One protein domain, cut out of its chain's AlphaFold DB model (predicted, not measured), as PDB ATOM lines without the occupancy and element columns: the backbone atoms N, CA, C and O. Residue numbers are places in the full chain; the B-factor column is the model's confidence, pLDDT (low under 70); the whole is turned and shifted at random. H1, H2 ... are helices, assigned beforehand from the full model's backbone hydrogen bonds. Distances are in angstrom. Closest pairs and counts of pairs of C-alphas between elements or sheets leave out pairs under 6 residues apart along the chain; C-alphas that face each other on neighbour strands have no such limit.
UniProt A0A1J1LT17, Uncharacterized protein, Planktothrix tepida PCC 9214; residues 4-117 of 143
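This is residues 4 to 117 of the 143 residues of an uncharacterized protein of Planktothrix tepida PCC 9214 (UniProt A0A1J1LT17). What shape does the model have? H1 and H2 make a helical hairpin side by side with the first part of the much longer H3, and H3 continues past them as an arm that ends in residues 96 to 117, of which 96 to 115 belong to H3, and this stretch sticks out alone. The three helices make an up-and-down bundle, each running against the one before it, and H3 touches H1 with residues 66 to 77 alone and H2 with residues 69 to 80 alone. What is it made of, and how large is it? The printed part has 114 residues with three named helices in the order H1, H2, H3 and no named strand, and its class is all helix. It is extended, with a radius of gyration of the C-alphas of 21.6 A and spans of 81 by 22 by 18 A.

Where do the first two helices run? H1 is residues 4 to 31, 40.8 A long, from C-alpha 4 at (-4.263, -21.724, -74.103). H2 is residues 37 to 60, 34.5 A long. Where is the longest helix? H3 is residues 66 to 115, 73.2 A long, ending with C-alpha 115 at (3.780, -9.644, -0.712).

How do H1 and H2 stand? They form a hairpin and touch, closest at the C-alphas of Gln 19 and Ala 47, 6.8 A apart, at a shallow tilt of 5 degrees, opposite ways. How does H3 meet them? Residues 4 to 15 of H1 touch H3 the same way at a shallow tilt of 11 degrees, the closest C-alphas being Arg 4 and Glu 66 at 6.6 A. Residues 50 to 58 of H2 touch H3 in a second hairpin, opposite ways at a shallow tilt of 13 degrees, the closest C-alphas being Val 54 and Val 73 at 6.1 A. Are the helix backbones intact? In H1, H2 and H3 every O i to N i+4 pair is within hydrogen-bond range.

What is left without the free stretch? The other 92 residues span 47 by 18 by 17 A. Is anything cut or uncertain? The printed part has no cut, and both links are tight. Residues 105 and 115 to 117 have pLDDT under 70.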
ATOM      1  N   ARG A   4      -3.129 -21.572 -75.026       80.19
ATOM      2  CA  ARG A   4      -4.263 -21.724 -74.103       80.19
ATOM      3  C   ARG A   4      -4.136 -22.900 -73.130       80.19
ATOM      4  O   ARG A   4      -4.478 -22.765 -71.951       80.19
ATOM      5  N   GLU A   5      -3.688 -24.058 -73.607       84.62
ATOM      6  CA  GLU A   5      -3.417 -25.222 -72.751       84.62
ATOM      7  C   GLU A   5      -2.275 -24.922 -71.775       84.62
ATOM      8  O   GLU A   5      -2.335 -25.320 -70.613       84.62
ATOM      9  N   GLU A   6      -1.260 -24.175 -72.214       89.12
ATOM     10  CA  GLU A   6      -0.147 -23.741 -71.368       89.12
ATOM     11  C   GLU A   6      -0.592 -22.804 -70.247       89.12
ATOM     12  O   GLU A   6      -0.284 -23.066 -69.082       89.12
ATOM     13  N   LEU A   7      -1.393 -21.785 -70.570       84.81
ATOM     14  CA  LEU A   7      -1.980 -20.883 -69.579       84.81
ATOM     15  C   LEU A   7      -2.837 -21.648 -68.561       84.81
ATOM     16  O   LEU A   7      -2.695 -21.462 -67.353       84.81
ATOM     17  N   THR A   8      -3.696 -22.548 -69.042       85.62
ATOM     18  CA  THR A   8      -4.571 -23.360 -68.183       85.62
ATOM     19  C   THR A   8      -3.757 -24.232 -67.224       85.62
ATOM     20  O   THR A   8      -4.037 -24.279 -66.025       85.62
ATOM     21  N   ASN A   9      -2.710 -24.887 -67.730       88.62
ATOM     22  CA  ASN A   9      -1.832 -25.731 -66.925       88.62
ATOM     23  C   ASN A   9      -1.009 -24.920 -65.916       88.62
ATOM     24  O   ASN A   9      -0.779 -25.396 -64.804       88.62
ATOM     25  N   ARG A  10      -0.571 -23.706 -66.274       91.25
ATOM     26  CA  ARG A  10       0.109 -22.789 -65.346       91.25
ATOM     27  C   ARG A  10      -0.823 -22.370 -64.211       91.25
ATOM     28  O   ARG A  10      -0.492 -22.593 -63.057       91.25
ATOM     29  N   ILE A  11      -2.022 -21.895 -64.539       86.25
ATOM     30  CA  ILE A  11      -3.030 -21.494 -63.550       86.25
ATOM     31  C   ILE A  11      -3.364 -22.644 -62.590       86.25
ATOM     32  O   ILE A  11      -3.396 -22.448 -61.378       86.25
ATOM     33  N   HIS A  12      -3.600 -23.856 -63.104       85.62
ATOM     34  CA  HIS A  12      -3.882 -25.008 -62.244       85.62
ATOM     35  C   HIS A  12      -2.720 -25.343 -61.308       85.62
ATOM     36  O   HIS A  12      -2.954 -25.676 -60.147       85.62
ATOM     37  N   ARG A  13      -1.481 -25.252 -61.797       89.88
ATOM     38  CA  ARG A  13      -0.283 -25.491 -60.990       89.88
ATOM     39  C   ARG A  13      -0.174 -24.483 -59.852       89.88
ATOM     40  O   ARG A  13      -0.104 -24.905 -58.706       89.88
ATOM     41  N   ASP A  14      -0.266 -23.193 -60.155       87.69
ATOM     42  CA  ASP A  14      -0.123 -22.125 -59.160       87.69
ATOM     43  C   ASP A  14      -1.202 -22.219 -58.067       87.69
ATOM     44  O   ASP A  14      -0.929 -22.046 -56.876       87.69
ATOM     45  N   VAL A  15      -2.440 -22.543 -58.460       83.38
ATOM     46  CA  VAL A  15      -3.545 -22.759 -57.515       83.38
ATOM     47  C   VAL A  15      -3.274 -23.972 -56.627       83.38
ATOM     48  O   VAL A  15      -3.478 -23.884 -55.414       83.38
ATOM     49  N   ASN A  16      -2.805 -25.084 -57.198       84.06
ATOM     50  CA  ASN A  16      -2.503 -26.298 -56.439       84.06
ATOM     51  C   ASN A  16      -1.335 -26.085 -55.465       84.06
ATOM     52  O   ASN A  16      -1.467 -26.420 -54.290       84.06
ATOM     53  N   GLU A  17      -0.238 -25.469 -55.913       87.12
ATOM     54  CA  GLU A  17       0.930 -25.165 -55.073       87.12
ATOM     55  C   GLU A  17       0.534 -24.315 -53.858       87.12
ATOM     56  O   GLU A  17       0.918 -24.592 -52.717       87.12
ATOM     57  N   TYR A  18      -0.311 -23.304 -54.066       83.75
ATOM     58  CA  TYR A  18      -0.810 -22.490 -52.964       83.75
ATOM     59  C   TYR A  18      -1.763 -23.254 -52.039       83.75
ATOM     60  O   TYR A  18      -1.697 -23.081 -50.821       83.75
ATOM     61  N   GLN A  19      -2.643 -24.102 -52.579       78.44
ATOM     62  CA  GLN A  19      -3.537 -24.935 -51.768       78.44
ATOM     63  C   GLN A  19      -2.756 -25.897 -50.866       78.44
ATOM     64  O   GLN A  19      -3.111 -26.053 -49.695       78.44
ATOM     65  N   GLU A  20      -1.688 -26.505 -51.382       83.19
ATOM     66  CA  GLU A  20      -0.793 -27.367 -50.608       83.19
ATOM     67  C   GLU A  20      -0.083 -26.577 -49.503       83.19
ATOM     68  O   GLU A  20      -0.196 -26.935 -48.329       83.19
ATOM     69  N   SER A  21       0.527 -25.436 -49.840       84.94
ATOM     70  CA  SER A  21       1.184 -24.566 -48.856       84.94
ATOM     71  C   SER A  21       0.224 -24.073 -47.764       84.94
ATOM     72  O   SER A  21       0.545 -24.075 -46.571       84.94
ATOM     73  N   ALA A  22      -0.998 -23.678 -48.137       80.75
ATOM     74  CA  ALA A  22      -2.019 -23.265 -47.182       80.75
ATOM     75  C   ALA A  22      -2.417 -24.424 -46.259       80.75
ATOM     76  O   ALA A  22      -2.528 -24.233 -45.045       80.75
ATOM     77  N   ARG A  23      -2.594 -25.633 -46.804       81.00
ATOM     78  CA  ARG A  23      -2.927 -26.832 -46.026       81.00
ATOM     79  C   ARG A  23      -1.857 -27.147 -44.983       81.00
ATOM     80  O   ARG A  23      -2.215 -27.426 -43.839       81.00
ATOM     81  N   GLU A  24      -0.579 -27.083 -45.348       86.19
ATOM     82  CA  GLU A  24       0.536 -27.314 -44.420       86.19
ATOM     83  C   GLU A  24       0.526 -26.306 -43.271       86.19
ATOM     84  O   GLU A  24       0.477 -26.692 -42.103       86.19
ATOM     85  N   ARG A  25       0.425 -25.014 -43.587       85.25
ATOM     86  CA  ARG A  25       0.352 -23.950 -42.576       85.25
ATOM     87  C   ARG A  25      -0.847 -24.107 -41.636       85.25
ATOM     88  O   ARG A  25      -0.760 -23.786 -40.453       85.25
ATOM     89  N   PHE A  26      -1.990 -24.578 -42.134       81.69
ATOM     90  CA  PHE A  26      -3.156 -24.845 -41.288       81.69
ATOM     91  C   PHE A  26      -2.980 -26.076 -40.406       81.69
ATOM     92  O   PHE A  26      -3.398 -26.052 -39.249       81.69
ATOM     93  N   LYS A  27      -2.327 -27.119 -40.918       83.50
ATOM     94  CA  LYS A  27      -1.953 -28.290 -40.124       83.50
ATOM     95  C   LYS A  27      -1.031 -27.893 -38.968       83.50
ATOM     96  O   LYS A  27      -1.306 -28.272 -37.838       83.50
ATOM     97  N   GLU A  28      -0.034 -27.046 -39.216       86.25
ATOM     98  CA  GLU A  28       0.841 -26.517 -38.160       86.25
ATOM     99  C   GLU A  28       0.061 -25.735 -37.093       86.25
ATOM    100  O   GLU A  28       0.298 -25.891 -35.896       86.25
ATOM    101  N   LEU A  29      -0.891 -24.888 -37.500       83.12
ATOM    102  CA  LEU A  29      -1.732 -24.151 -36.553       83.12
ATOM    103  C   LEU A  29      -2.630 -25.077 -35.725       83.12
ATOM    104  O   LEU A  29      -2.871 -24.800 -34.550       83.12
ATOM    105  N   TRP A  30      -3.141 -26.142 -36.341       82.44
ATOM    106  CA  TRP A  30      -3.945 -27.158 -35.673       82.44
ATOM    107  C   TRP A  30      -3.124 -27.947 -34.653       82.44
ATOM    108  O   TRP A  30      -3.547 -28.075 -33.510       82.44
ATOM    109  N   GLU A  31      -1.926 -28.398 -35.030       85.75
ATOM    110  CA  GLU A  31      -0.990 -29.098 -34.139       85.75
ATOM    111  C   GLU A  31      -0.534 -28.220 -32.966       85.75
ATOM    112  O   GLU A  31      -0.297 -28.715 -31.868       85.75
ATOM    113  N   GLN A  32      -0.467 -26.900 -33.164       84.00
ATOM    114  CA  GLN A  32      -0.220 -25.929 -32.093       84.00
ATOM    115  C   GLN A  32      -1.471 -25.601 -31.251       84.00
ATOM    116  O   GLN A  32      -1.412 -24.702 -30.407       84.00
ATOM    117  N   GLU A  33      -2.605 -26.265 -31.502       83.31
ATOM    118  CA  GLU A  33      -3.906 -26.029 -30.858       83.31
ATOM    119  C   GLU A  33      -4.377 -24.563 -30.954       83.31
ATOM    120  O   GLU A  33      -5.070 -24.028 -30.081       83.31
ATOM    121  N   LEU A  34      -3.972 -23.862 -32.019       80.94
ATOM    122  CA  LEU A  34      -4.287 -22.442 -32.221       80.94
ATOM    123  C   LEU A  34      -5.619 -22.222 -32.926       80.94
ATOM    124  O   LEU A  34      -6.160 -21.114 -32.893       80.94
ATOM    125  N   ILE A  35      -6.134 -23.261 -33.568       80.94
ATOM    126  CA  ILE A  35      -7.385 -23.248 -34.313       80.94
ATOM    127  C   ILE A  35      -8.217 -24.473 -33.945       80.94
ATOM    128  O   ILE A  35      -7.681 -25.494 -33.532       80.94
ATOM    129  N   SER A  36      -9.538 -24.358 -34.081       80.38
ATOM    130  CA  SER A  36     -10.459 -25.483 -33.887       80.38
ATOM    131  C   SER A  36     -10.690 -26.258 -35.188       80.38
ATOM    132  O   SER A  36     -10.400 -25.763 -36.278       80.38
ATOM    133  N   GLU A  37     -11.293 -27.441 -35.087       76.44
ATOM    134  CA  GLU A  37     -11.631 -28.276 -36.243       76.44
ATOM    135  C   GLU A  37     -12.582 -27.536 -37.194       76.44
ATOM    136  O   GLU A  37     -12.441 -27.596 -38.412       76.44
ATOM    137  N   ALA A  38     -13.480 -26.714 -36.641       76.25
ATOM    138  CA  ALA A  38     -14.353 -25.841 -37.419       76.25
ATOM    139  C   ALA A  38     -13.573 -24.837 -38.294       76.25
ATOM    140  O   ALA A  38     -13.995 -24.541 -39.410       76.25
ATOM    141  N   HIS A  39     -12.421 -24.338 -37.829       76.50
ATOM    142  CA  HIS A  39     -11.573 -23.451 -38.632       76.50
ATOM    143  C   HIS A  39     -10.888 -24.207 -39.779       76.50
ATOM    144  O   HIS A  39     -10.790 -23.663 -40.878       76.50
ATOM    145  N   LEU A  40     -10.462 -25.456 -39.552       73.62
ATOM    146  CA  LEU A  40      -9.956 -26.332 -40.615       73.62
ATOM    147  C   LEU A  40     -11.043 -26.667 -41.641       73.62
ATOM    148  O   LEU A  40     -10.786 -26.679 -42.842       73.62
ATOM    149  N   HIS A  41     -12.274 -26.899 -41.194       76.00
ATOM    150  CA  HIS A  41     -13.383 -27.173 -42.102       76.00
ATOM    151  C   HIS A  41     -13.733 -25.948 -42.961       76.00
ATOM    152  O   HIS A  41     -13.910 -26.068 -44.174       76.00
ATOM    153  N   GLN A  42     -13.758 -24.753 -42.364       75.44
ATOM    154  CA  GLN A  42     -13.979 -23.513 -43.111       75.44
ATOM    155  C   GLN A  42     -12.885 -23.278 -44.157       75.44
ATOM    156  O   GLN A  42     -13.179 -22.853 -45.271       75.44
ATOM    157  N   LEU A  43     -11.636 -23.603 -43.821       73.25
ATOM    158  CA  LEU A  43     -10.531 -23.543 -44.766       73.25
ATOM    159  C   LEU A  43     -10.776 -24.390 -46.007       73.25
ATOM    160  O   LEU A  43     -10.562 -23.954 -47.136       73.25
ATOM    161  N   TYR A  44     -11.195 -25.627 -45.772       74.38
ATOM    162  CA  TYR A  44     -11.430 -26.589 -46.825       74.38
ATOM    163  C   TYR A  44     -12.560 -26.126 -47.753       74.38
ATOM    164  O   TYR A  44     -12.415 -26.191 -48.975       74.38
ATOM    165  N   ILE A  45     -13.654 -25.601 -47.184       80.06
ATOM    166  CA  ILE A  45     -14.761 -25.007 -47.948       80.06
ATOM    167  C   ILE A  45     -14.239 -23.886 -48.841       80.06
ATOM    168  O   ILE A  45     -14.471 -23.893 -50.050       80.06
ATOM    169  N   ASP A  46     -13.501 -22.954 -48.251       75.50
ATOM    170  CA  ASP A  46     -12.960 -21.817 -48.967       75.50
ATOM    171  C   ASP A  46     -12.029 -22.287 -50.113       75.50
ATOM    172  O   ASP A  46     -12.136 -21.807 -51.239       75.50
ATOM    173  N   ALA A  47     -11.134 -23.255 -49.876       74.06
ATOM    174  CA  ALA A  47     -10.196 -23.775 -50.891       74.06
ATOM    175  C   ALA A  47     -10.915 -24.439 -52.061       74.06
ATOM    176  O   ALA A  47     -10.589 -24.200 -53.229       74.06
ATOM    177  N   LYS A  48     -11.956 -25.209 -51.748       78.44
ATOM    178  CA  LYS A  48     -12.830 -25.813 -52.748       78.44
ATOM    179  C   LYS A  48     -13.548 -24.751 -53.582       78.44
ATOM    180  O   LYS A  48     -13.669 -24.923 -54.796       78.44
ATOM    181  N   MET A  49     -13.988 -23.654 -52.961       79.94
ATOM    182  CA  MET A  49     -14.633 -22.546 -53.667       79.94
ATOM    183  C   MET A  49     -13.701 -21.862 -54.671       79.94
ATOM    184  O   MET A  49     -14.159 -21.579 -55.775       79.94
ATOM    185  N   ILE A  50     -12.410 -21.656 -54.365       76.75
ATOM    186  CA  ILE A  50     -11.475 -21.119 -55.376       76.75
ATOM    187  C   ILE A  50     -11.349 -22.073 -56.545       76.75
ATOM    188  O   ILE A  50     -11.434 -21.648 -57.689       76.75
ATOM    189  N   GLY A  51     -11.095 -23.357 -56.256       76.62
ATOM    190  CA  GLY A  51     -10.831 -24.334 -57.301       76.62
ATOM    191  C   GLY A  51     -12.009 -24.393 -58.263       76.62
ATOM    192  O   GLY A  51     -11.821 -24.501 -59.471       76.62
ATOM    193  N   GLN A  52     -13.225 -24.239 -57.732       81.69
ATOM    194  CA  GLN A  52     -14.418 -24.103 -58.547       81.69
ATOM    195  C   GLN A  52     -14.465 -22.779 -59.319       81.69
ATOM    196  O   GLN A  52     -14.635 -22.817 -60.529       81.69
ATOM    197  N   ALA A  53     -14.235 -21.637 -58.670       81.62
ATOM    198  CA  ALA A  53     -14.245 -20.329 -59.327       81.62
ATOM    199  C   ALA A  53     -13.216 -20.222 -60.467       81.62
ATOM    200  O   ALA A  53     -13.513 -19.645 -61.508       81.62
ATOM    201  N   VAL A  54     -12.029 -20.809 -60.301       81.00
ATOM    202  CA  VAL A  54     -10.979 -20.868 -61.329       81.00
ATOM    203  C   VAL A  54     -11.419 -21.740 -62.500       81.00
ATOM    204  O   VAL A  54     -11.309 -21.315 -63.649       81.00
ATOM    205  N   ARG A  55     -11.977 -22.930 -62.233       82.56
ATOM    206  CA  ARG A  55     -12.535 -23.796 -63.286       82.56
ATOM    207  C   ARG A  55     -13.657 -23.104 -64.055       82.56
ATOM    208  O   ARG A  55     -13.670 -23.140 -65.287       82.56
ATOM    209  N   ASP A  56     -14.566 -22.448 -63.343       84.19
ATOM    210  CA  ASP A  56     -15.689 -21.724 -63.934       84.19
ATOM    211  C   ASP A  56     -15.193 -20.529 -64.759       84.19
ATOM    212  O   ASP A  56     -15.669 -20.304 -65.872       84.19
ATOM    213  N   ALA A  57     -14.187 -19.795 -64.273       82.19
ATOM    214  CA  ALA A  57     -13.566 -18.677 -64.981       82.19
ATOM    215  C   ALA A  57     -12.883 -19.128 -66.280       82.19
ATOM    216  O   ALA A  57     -13.147 -18.564 -67.342       82.19
ATOM    217  N   LEU A  58     -12.075 -20.189 -66.220       81.56
ATOM    218  CA  LEU A  58     -11.393 -20.755 -67.386       81.56
ATOM    219  C   LEU A  58     -12.370 -21.274 -68.446       81.56
ATOM    220  O   LEU A  58     -12.090 -21.150 -69.640       81.56
ATOM    221  N   SER A  59     -13.508 -21.825 -68.009       82.94
ATOM    222  CA  SER A  59     -14.556 -22.369 -68.883       82.94
ATOM    223  C   SER A  59     -15.411 -21.266 -69.513       82.94
ATOM    224  O   SER A  59     -15.635 -21.264 -70.719       82.94
ATOM    225  N   SER A  60     -15.856 -20.290 -68.715       80.38
ATOM    226  CA  SER A  60     -16.683 -19.162 -69.177       80.38
ATOM    227  C   SER A  60     -15.930 -18.199 -70.095       80.38
ATOM    228  O   SER A  60     -16.548 -17.553 -70.940       80.38
ATOM    229  N   HIS A  61     -14.601 -18.130 -69.968       79.25
ATOM    230  CA  HIS A  61     -13.759 -17.229 -70.751       79.25
ATOM    231  C   HIS A  61     -12.945 -17.944 -71.844       79.25
ATOM    232  O   HIS A  61     -11.892 -17.457 -72.249       79.25
ATOM    233  N   GLN A  62     -13.401 -19.102 -72.341       74.25
ATOM    234  CA  GLN A  62     -12.699 -19.845 -73.406       74.25
ATOM    235  C   GLN A  62     -12.494 -19.045 -74.700       74.25
ATOM    236  O   GLN A  62     -11.496 -19.251 -75.380       74.25
ATOM    237  N   ASN A  63     -13.400 -18.113 -75.006       79.06
ATOM    238  CA  ASN A  63     -13.364 -17.314 -76.237       79.06
ATOM    239  C   ASN A  63     -12.729 -15.925 -76.054       79.06
ATOM    240  O   ASN A  63     -12.731 -15.126 -76.988       79.06
ATOM    241  N   TYR A  64     -12.234 -15.606 -74.857       81.56
ATOM    242  CA  TYR A  64     -11.576 -14.329 -74.586       81.56
ATOM    243  C   TYR A  64     -10.079 -14.426 -74.883       81.56
ATOM    244  O   TYR A  64      -9.516 -15.524 -74.813       81.56
ATOM    245  N   PRO A  65      -9.409 -13.287 -75.144       86.38
ATOM    246  CA  PRO A  65      -7.957 -13.251 -75.204       86.38
ATOM    247  C   PRO A  65      -7.332 -13.889 -73.958       86.38
ATOM    248  O   PRO A  65      -7.854 -13.769 -72.842       86.38
ATOM    249  N   GLU A  66      -6.208 -14.572 -74.157       82.94
ATOM    250  CA  GLU A  66      -5.492 -15.290 -73.098       82.94
ATOM    251  C   GLU A  66      -5.126 -14.357 -71.945       82.94
ATOM    252  O   GLU A  66      -5.436 -14.657 -70.798       82.94
ATOM    253  N   GLU A  67      -4.610 -13.174 -72.267       83.25
ATOM    254  CA  GLU A  67      -4.235 -12.125 -71.314       83.25
ATOM    255  C   GLU A  67      -5.419 -11.679 -70.442       83.25
ATOM    256  O   GLU A  67      -5.293 -11.522 -69.231       83.25
ATOM    257  N   VAL A  68      -6.608 -11.523 -71.034       85.12
ATOM    258  CA  VAL A  68      -7.821 -11.123 -70.298       85.12
ATOM    259  C   VAL A  68      -8.268 -12.239 -69.355       85.12
ATOM    260  O   VAL A  68      -8.642 -11.976 -68.210       85.12
ATOM    261  N   THR A  69      -8.202 -13.488 -69.823       83.31
ATOM    262  CA  THR A  69      -8.507 -14.664 -68.996       83.31
ATOM    263  C   THR A  69      -7.531 -14.760 -67.826       83.31
ATOM    264  O   THR A  69      -7.947 -14.963 -66.688       83.31
ATOM    265  N   GLU A  70      -6.242 -14.584 -68.104       84.00
ATOM    266  CA  GLU A  70      -5.172 -14.627 -67.119       84.00
ATOM    267  C   GLU A  70      -5.375 -13.578 -66.021       84.00
ATOM    268  O   GLU A  70      -5.448 -13.927 -64.842       84.00
ATOM    269  N   ILE A  71      -5.558 -12.310 -66.404       86.44
ATOM    270  CA  ILE A  71      -5.777 -11.204 -65.463       86.44
ATOM    271  C   ILE A  71      -6.996 -11.477 -64.579       86.44
ATOM    272  O   ILE A  71      -6.938 -11.282 -63.362       86.44
ATOM    273  N   TYR A  72      -8.102 -11.937 -65.167       85.50
ATOM    274  CA  TYR A  72      -9.324 -12.218 -64.421       85.50
ATOM    275  C   TYR A  72      -9.128 -13.344 -63.398       85.50
ATOM    276  O   TYR A  72      -9.498 -13.196 -62.230       85.50
ATOM    277  N   VAL A  73      -8.511 -14.452 -63.813       84.38
ATOM    278  CA  VAL A  73      -8.296 -15.615 -62.946       84.38
ATOM    279  C   VAL A  73      -7.329 -15.292 -61.808       84.38
ATOM    280  O   VAL A  73      -7.647 -15.585 -60.653       84.38
ATOM    281  N   TYR A  74      -6.199 -14.635 -62.086       86.69
ATOM    282  CA  TYR A  74      -5.268 -14.244 -61.023       86.69
ATOM    283  C   TYR A  74      -5.867 -13.191 -60.087       86.69
ATOM    284  O   TYR A  74      -5.663 -13.273 -58.882       86.69
ATOM    285  N   SER A  75      -6.719 -12.287 -60.581       86.50
ATOM    286  CA  SER A  75      -7.443 -11.348 -59.711       86.50
ATOM    287  C   SER A  75      -8.401 -12.054 -58.740       86.50
ATOM    288  O   SER A  75      -8.567 -11.618 -57.598       86.50
ATOM    289  N   LEU A  76      -9.062 -13.136 -59.170       83.06
ATOM    290  CA  LEU A  76      -9.887 -13.966 -58.281       83.06
ATOM    291  C   LEU A  76      -9.026 -14.703 -57.252       83.06
ATOM    292  O   LEU A  76      -9.387 -14.776 -56.074       83.06
ATOM    293  N   PHE A  77      -7.885 -15.224 -57.697       82.00
ATOM    294  CA  PHE A  77      -6.941 -15.930 -56.849       82.00
ATOM    295  C   PHE A  77      -6.319 -15.021 -55.776       82.00
ATOM    296  O   PHE A  77      -6.306 -15.386 -54.600       82.00
ATOM    297  N   ASP A  78      -5.910 -13.804 -56.134       86.12
ATOM    298  CA  ASP A  78      -5.322 -12.831 -55.209       86.12
ATOM    299  C   ASP A  78      -6.300 -12.402 -54.114       86.12
ATOM    300  O   ASP A  78      -5.948 -12.393 -52.932       86.12
ATOM    301  N   LYS A  79      -7.562 -12.128 -54.468       82.88
ATOM    302  CA  LYS A  79      -8.612 -11.804 -53.483       82.88
ATOM    303  C   LYS A  79      -8.787 -12.910 -52.455       82.88
ATOM    304  O   LYS A  79      -8.988 -12.662 -51.264       82.88
ATOM    305  N   TYR A  80      -8.737 -14.150 -52.919       77.69
ATOM    306  CA  TYR A  80      -8.818 -15.277 -52.019       77.69
ATOM    307  C   TYR A  80      -7.590 -15.366 -51.115       77.69
ATOM    308  O   TYR A  80      -7.726 -15.542 -49.901       77.69
ATOM    309  N   LYS A  81      -6.399 -15.243 -51.705       83.06
ATOM    310  CA  LYS A  81      -5.132 -15.278 -50.982       83.06
ATOM    311  C   LYS A  81      -5.125 -14.237 -49.866       83.06
ATOM    312  O   LYS A  81      -4.827 -14.571 -48.725       83.06
ATOM    313  N   GLU A  82      -5.574 -13.019 -50.146       85.81
ATOM    314  CA  GLU A  82      -5.703 -11.950 -49.154       85.81
ATOM    315  C   GLU A  82      -6.667 -12.307 -48.007       85.81
ATOM    316  O   GLU A  82      -6.340 -12.130 -46.827       85.81
ATOM    317  N   SER A  83      -7.843 -12.858 -48.331       81.25
ATOM    318  CA  SER A  83      -8.805 -13.334 -47.324       81.25
ATOM    319  C   SER A  83      -8.182 -14.394 -46.409       81.25
ATOM    320  O   SER A  83      -8.369 -14.374 -45.187       81.25
ATOM    321  N   PHE A  84      -7.378 -15.285 -46.987       79.56
ATOM    322  CA  PHE A  84      -6.664 -16.344 -46.279       79.56
ATOM    323  C   PHE A  84      -5.575 -15.816 -45.363       79.56
ATOM    324  O   PHE A  84      -5.568 -16.128 -44.169       79.56
ATOM    325  N   GLU A  85      -4.686 -14.979 -45.891       83.56
ATOM    326  CA  GLU A  85      -3.606 -14.372 -45.117       83.56
ATOM    327  C   GLU A  85      -4.154 -13.533 -43.960       83.56
ATOM    328  O   GLU A  85      -3.673 -13.618 -42.830       83.56
ATOM    329  N   THR A  86      -5.268 -12.832 -44.178       85.69
ATOM    330  CA  THR A  86      -5.951 -12.087 -43.116       85.69
ATOM    331  C   THR A  86      -6.415 -12.999 -41.974       85.69
ATOM    332  O   THR A  86      -6.321 -12.624 -40.798       85.69
ATOM    333  N   LYS A  87      -6.931 -14.197 -42.281       79.44
ATOM    334  CA  LYS A  87      -7.330 -15.178 -41.255       79.44
ATOM    335  C   LYS A  87      -6.107 -15.704 -40.502       79.44
ATOM    336  O   LYS A  87      -6.130 -15.723 -39.268       79.44
ATOM    337  N   PHE A  88      -5.031 -16.040 -41.214       82.00
ATOM    338  CA  PHE A  88      -3.760 -16.457 -40.614       82.00
ATOM    339  C   PHE A  88      -3.200 -15.416 -39.641       82.00
ATOM    340  O   PHE A  88      -2.868 -15.736 -38.496       82.00
ATOM    341  N   ASP A  89      -3.139 -14.157 -40.065       85.38
ATOM    342  CA  ASP A  89      -2.603 -13.070 -39.253       85.38
ATOM    343  C   ASP A  89      -3.440 -12.810 -38.004       85.38
ATOM    344  O   ASP A  89      -2.896 -12.545 -36.925       85.38
ATOM    345  N   LYS A  90      -4.769 -12.922 -38.109       85.00
ATOM    346  CA  LYS A  90      -5.662 -12.827 -36.946       85.00
ATOM    347  C   LYS A  90      -5.350 -13.915 -35.921       85.00
ATOM    348  O   LYS A  90      -5.228 -13.598 -34.737       85.00
ATOM    349  N   ILE A  91      -5.156 -15.159 -36.356       80.88
ATOM    350  CA  ILE A  91      -4.818 -16.283 -35.469       80.88
ATOM    351  C   ILE A  91      -3.475 -16.032 -34.766       80.88
ATOM    352  O   ILE A  91      -3.395 -16.110 -33.536       80.88
ATOM    353  N   LYS A  92      -2.439 -15.626 -35.512       81.38
ATOM    354  CA  LYS A  92      -1.119 -15.293 -34.946       81.38
ATOM    355  C   LYS A  92      -1.196 -14.155 -33.920       81.38
ATOM    356  O   LYS A  92      -0.628 -14.257 -32.831       81.38
ATOM    357  N   LYS A  93      -1.943 -13.084 -34.217       84.44
ATOM    358  CA  LYS A  93      -2.139 -11.949 -33.294       84.44
ATOM    359  C   LYS A  93      -2.879 -12.364 -32.019       84.44
ATOM    360  O   LYS A  93      -2.516 -11.917 -30.927       84.44
ATOM    361  N   LEU A  94      -3.892 -13.224 -32.131       79.38
ATOM    362  CA  LEU A  94      -4.620 -13.753 -30.974       79.38
ATOM    363  C   LEU A  94      -3.715 -14.607 -30.074       79.38
ATOM    364  O   LEU A  94      -3.778 -14.446 -28.852       79.38
ATOM    365  N   LYS A  95      -2.824 -15.427 -30.653       75.69
ATOM    366  CA  LYS A  95      -1.801 -16.185 -29.909       75.69
ATOM    367  C   LYS A  95      -0.901 -15.259 -29.094       75.69
ATOM    368  O   LYS A  95      -0.877 -15.357 -27.867       75.69
ATOM    369  N   ALA A  96      -0.256 -14.298 -29.757       78.62
ATOM    370  CA  ALA A  96       0.660 -13.362 -29.106       78.62
ATOM    371  C   ALA A  96      -0.028 -12.585 -27.968       78.62
ATOM    372  O   ALA A  96       0.545 -12.354 -26.902       78.62
ATOM    373  N   LYS A  97      -1.302 -12.214 -28.154       80.50
ATOM    374  CA  LYS A  97      -2.101 -11.551 -27.117       80.50
ATOM    375  C   LYS A  97      -2.426 -12.478 -25.938       80.50
ATOM    376  O   LYS A  97      -2.390 -12.024 -24.794       80.50
ATOM    377  N   LYS A  98      -2.745 -13.753 -26.189       75.25
ATOM    378  CA  LYS A  98      -3.033 -14.759 -25.147       75.25
ATOM    379  C   LYS A  98      -1.791 -15.058 -24.306       75.25
ATOM    380  O   LYS A  98      -1.893 -15.097 -23.083       75.25
ATOM    381  N   GLU A  99      -0.630 -15.201 -24.937       78.81
ATOM    382  CA  GLU A  99       0.655 -15.416 -24.256       78.81
ATOM    383  C   GLU A  99       1.043 -14.219 -23.385       78.81
ATOM    384  O   GLU A  99       1.324 -14.390 -22.198       78.81
ATOM    385  N   ARG A 100       0.931 -12.992 -23.917       74.94
ATOM    386  CA  ARG A 100       1.143 -11.766 -23.127       74.94
ATOM    387  C   ARG A 100       0.240 -11.724 -21.898       74.94
ATOM    388  O   ARG A 100       0.727 -11.499 -20.795       74.94
ATOM    389  N   ARG A 101      -1.058 -12.009 -22.049       73.25
ATOM    390  CA  ARG A 101      -1.998 -12.043 -20.914       73.25
ATOM    391  C   ARG A 101      -1.618 -13.089 -19.867       73.25
ATOM    392  O   ARG A 101      -1.646 -12.766 -18.686       73.25
ATOM    393  N   LYS A 102      -1.230 -14.303 -20.279       75.69
ATOM    394  CA  LYS A 102      -0.751 -15.342 -19.350       75.69
ATOM    395  C   LYS A 102       0.479 -14.871 -18.569       75.69
ATOM    396  O   LYS A 102       0.500 -15.028 -17.355       75.69
ATOM    397  N   SER A 103       1.456 -14.258 -19.241       73.19
ATOM    398  CA  SER A 103       2.677 -13.764 -18.586       73.19
ATOM    399  C   SER A 103       2.395 -12.671 -17.550       73.19
ATOM    400  O   SER A 103       2.904 -12.741 -16.437       73.19
ATOM    401  N   VAL A 104       1.503 -11.722 -17.867       74.88
ATOM    402  CA  VAL A 104       1.087 -10.672 -16.927       74.88
ATOM    403  C   VAL A 104       0.413 -11.289 -15.703       74.88
ATOM    404  O   VAL A 104       0.763 -10.940 -14.584       74.88
ATOM    405  N   LEU A 105      -0.496 -12.249 -15.900       69.81
ATOM    406  CA  LEU A 105      -1.223 -12.891 -14.801       69.81
ATOM    407  C   LEU A 105      -0.294 -13.694 -13.877       69.81
ATOM    408  O   LEU A 105      -0.445 -13.637 -12.660       69.81
ATOM    409  N   ILE A 106       0.683 -14.407 -14.447       74.69
ATOM    410  CA  ILE A 106       1.705 -15.137 -13.682       74.69
ATOM    411  C   ILE A 106       2.552 -14.164 -12.858       74.69
ATOM    412  O   ILE A 106       2.766 -14.411 -11.673       74.69
ATOM    413  N   ASN A 107       2.980 -13.048 -13.452       70.00
ATOM    414  CA  ASN A 107       3.755 -12.032 -12.743       70.00
ATOM    415  C   ASN A 107       2.938 -11.411 -11.606       70.00
ATOM    416  O   ASN A 107       3.410 -11.383 -10.479       70.00
ATOM    417  N   THR A 108       1.677 -11.046 -11.848       73.12
ATOM    418  CA  THR A 108       0.786 -10.525 -10.801       73.12
ATOM    419  C   THR A 108       0.576 -11.529  -9.664       73.12
ATOM    420  O   THR A 108       0.619 -11.146  -8.499       73.12
ATOM    421  N   ILE A 109       0.386 -12.820  -9.963       74.44
ATOM    422  CA  ILE A 109       0.262 -13.861  -8.927       74.44
ATOM    423  C   ILE A 109       1.566 -14.012  -8.137       74.44
ATOM    424  O   ILE A 109       1.518 -14.181  -6.919       74.44
ATOM    425  N   ASN A 110       2.718 -13.977  -8.805       71.69
ATOM    426  CA  ASN A 110       4.018 -14.081  -8.146       71.69
ATOM    427  C   ASN A 110       4.300 -12.865  -7.255       71.69
ATOM    428  O   ASN A 110       4.730 -13.050  -6.116       71.69
ATOM    429  N   ASP A 111       3.972 -11.661  -7.723       73.38
ATOM    430  CA  ASP A 111       4.081 -10.423  -6.953       73.38
ATOM    431  C   ASP A 111       3.180 -10.481  -5.714       73.38
ATOM    432  O   ASP A 111       3.666 -10.298  -4.598       73.38
ATOM    433  N   LEU A 112       1.909 -10.876  -5.865       74.50
ATOM    434  CA  LEU A 112       1.003 -11.094  -4.732       74.50
ATOM    435  C   LEU A 112       1.549 -12.141  -3.754       74.50
ATOM    436  O   LEU A 112       1.611 -11.893  -2.552       74.50
ATOM    437  N   LYS A 113       2.002 -13.303  -4.235       71.88
ATOM    438  CA  LYS A 113       2.594 -14.334  -3.366       71.88
ATOM    439  C   LYS A 113       3.834 -13.829  -2.629       71.88
ATOM    440  O   LYS A 113       4.055 -14.243  -1.497       71.88
ATOM    441  N   SER A 114       4.636 -12.956  -3.240       74.19
ATOM    442  CA  SER A 114       5.800 -12.349  -2.588       74.19
ATOM    443  C   SER A 114       5.398 -11.350  -1.497       74.19
ATOM    444  O   SER A 114       6.002 -11.362  -0.428       74.19
ATOM    445  N   MET A 115       4.323 -10.579  -1.706       66.44
ATOM    446  CA  MET A 115       3.780  -9.644  -0.712       66.44
ATOM    447  C   MET A 115       3.135 -10.361   0.483       66.44
ATOM    448  O   MET A 115       3.187  -9.857   1.600       66.44
ATOM    449  N   PHE A 116       2.559 -11.549   0.270       65.44
ATOM    450  CA  PHE A 116       1.920 -12.353   1.320       65.44
ATOM    451  C   PHE A 116       2.853 -13.374   1.999       65.44
ATOM    452  O   PHE A 116       2.418 -14.078   2.912       65.44
ATOM    453  N   LYS A 117       4.143 -13.438   1.636       59.38
ATOM    454  CA  LYS A 117       5.165 -14.141   2.433       59.38
ATOM    455  C   LYS A 117       5.513 -13.315   3.677       59.38
ATOM    456  O   LYS A 117       6.608 -12.777   3.803       59.38
TER     457      LYS A 117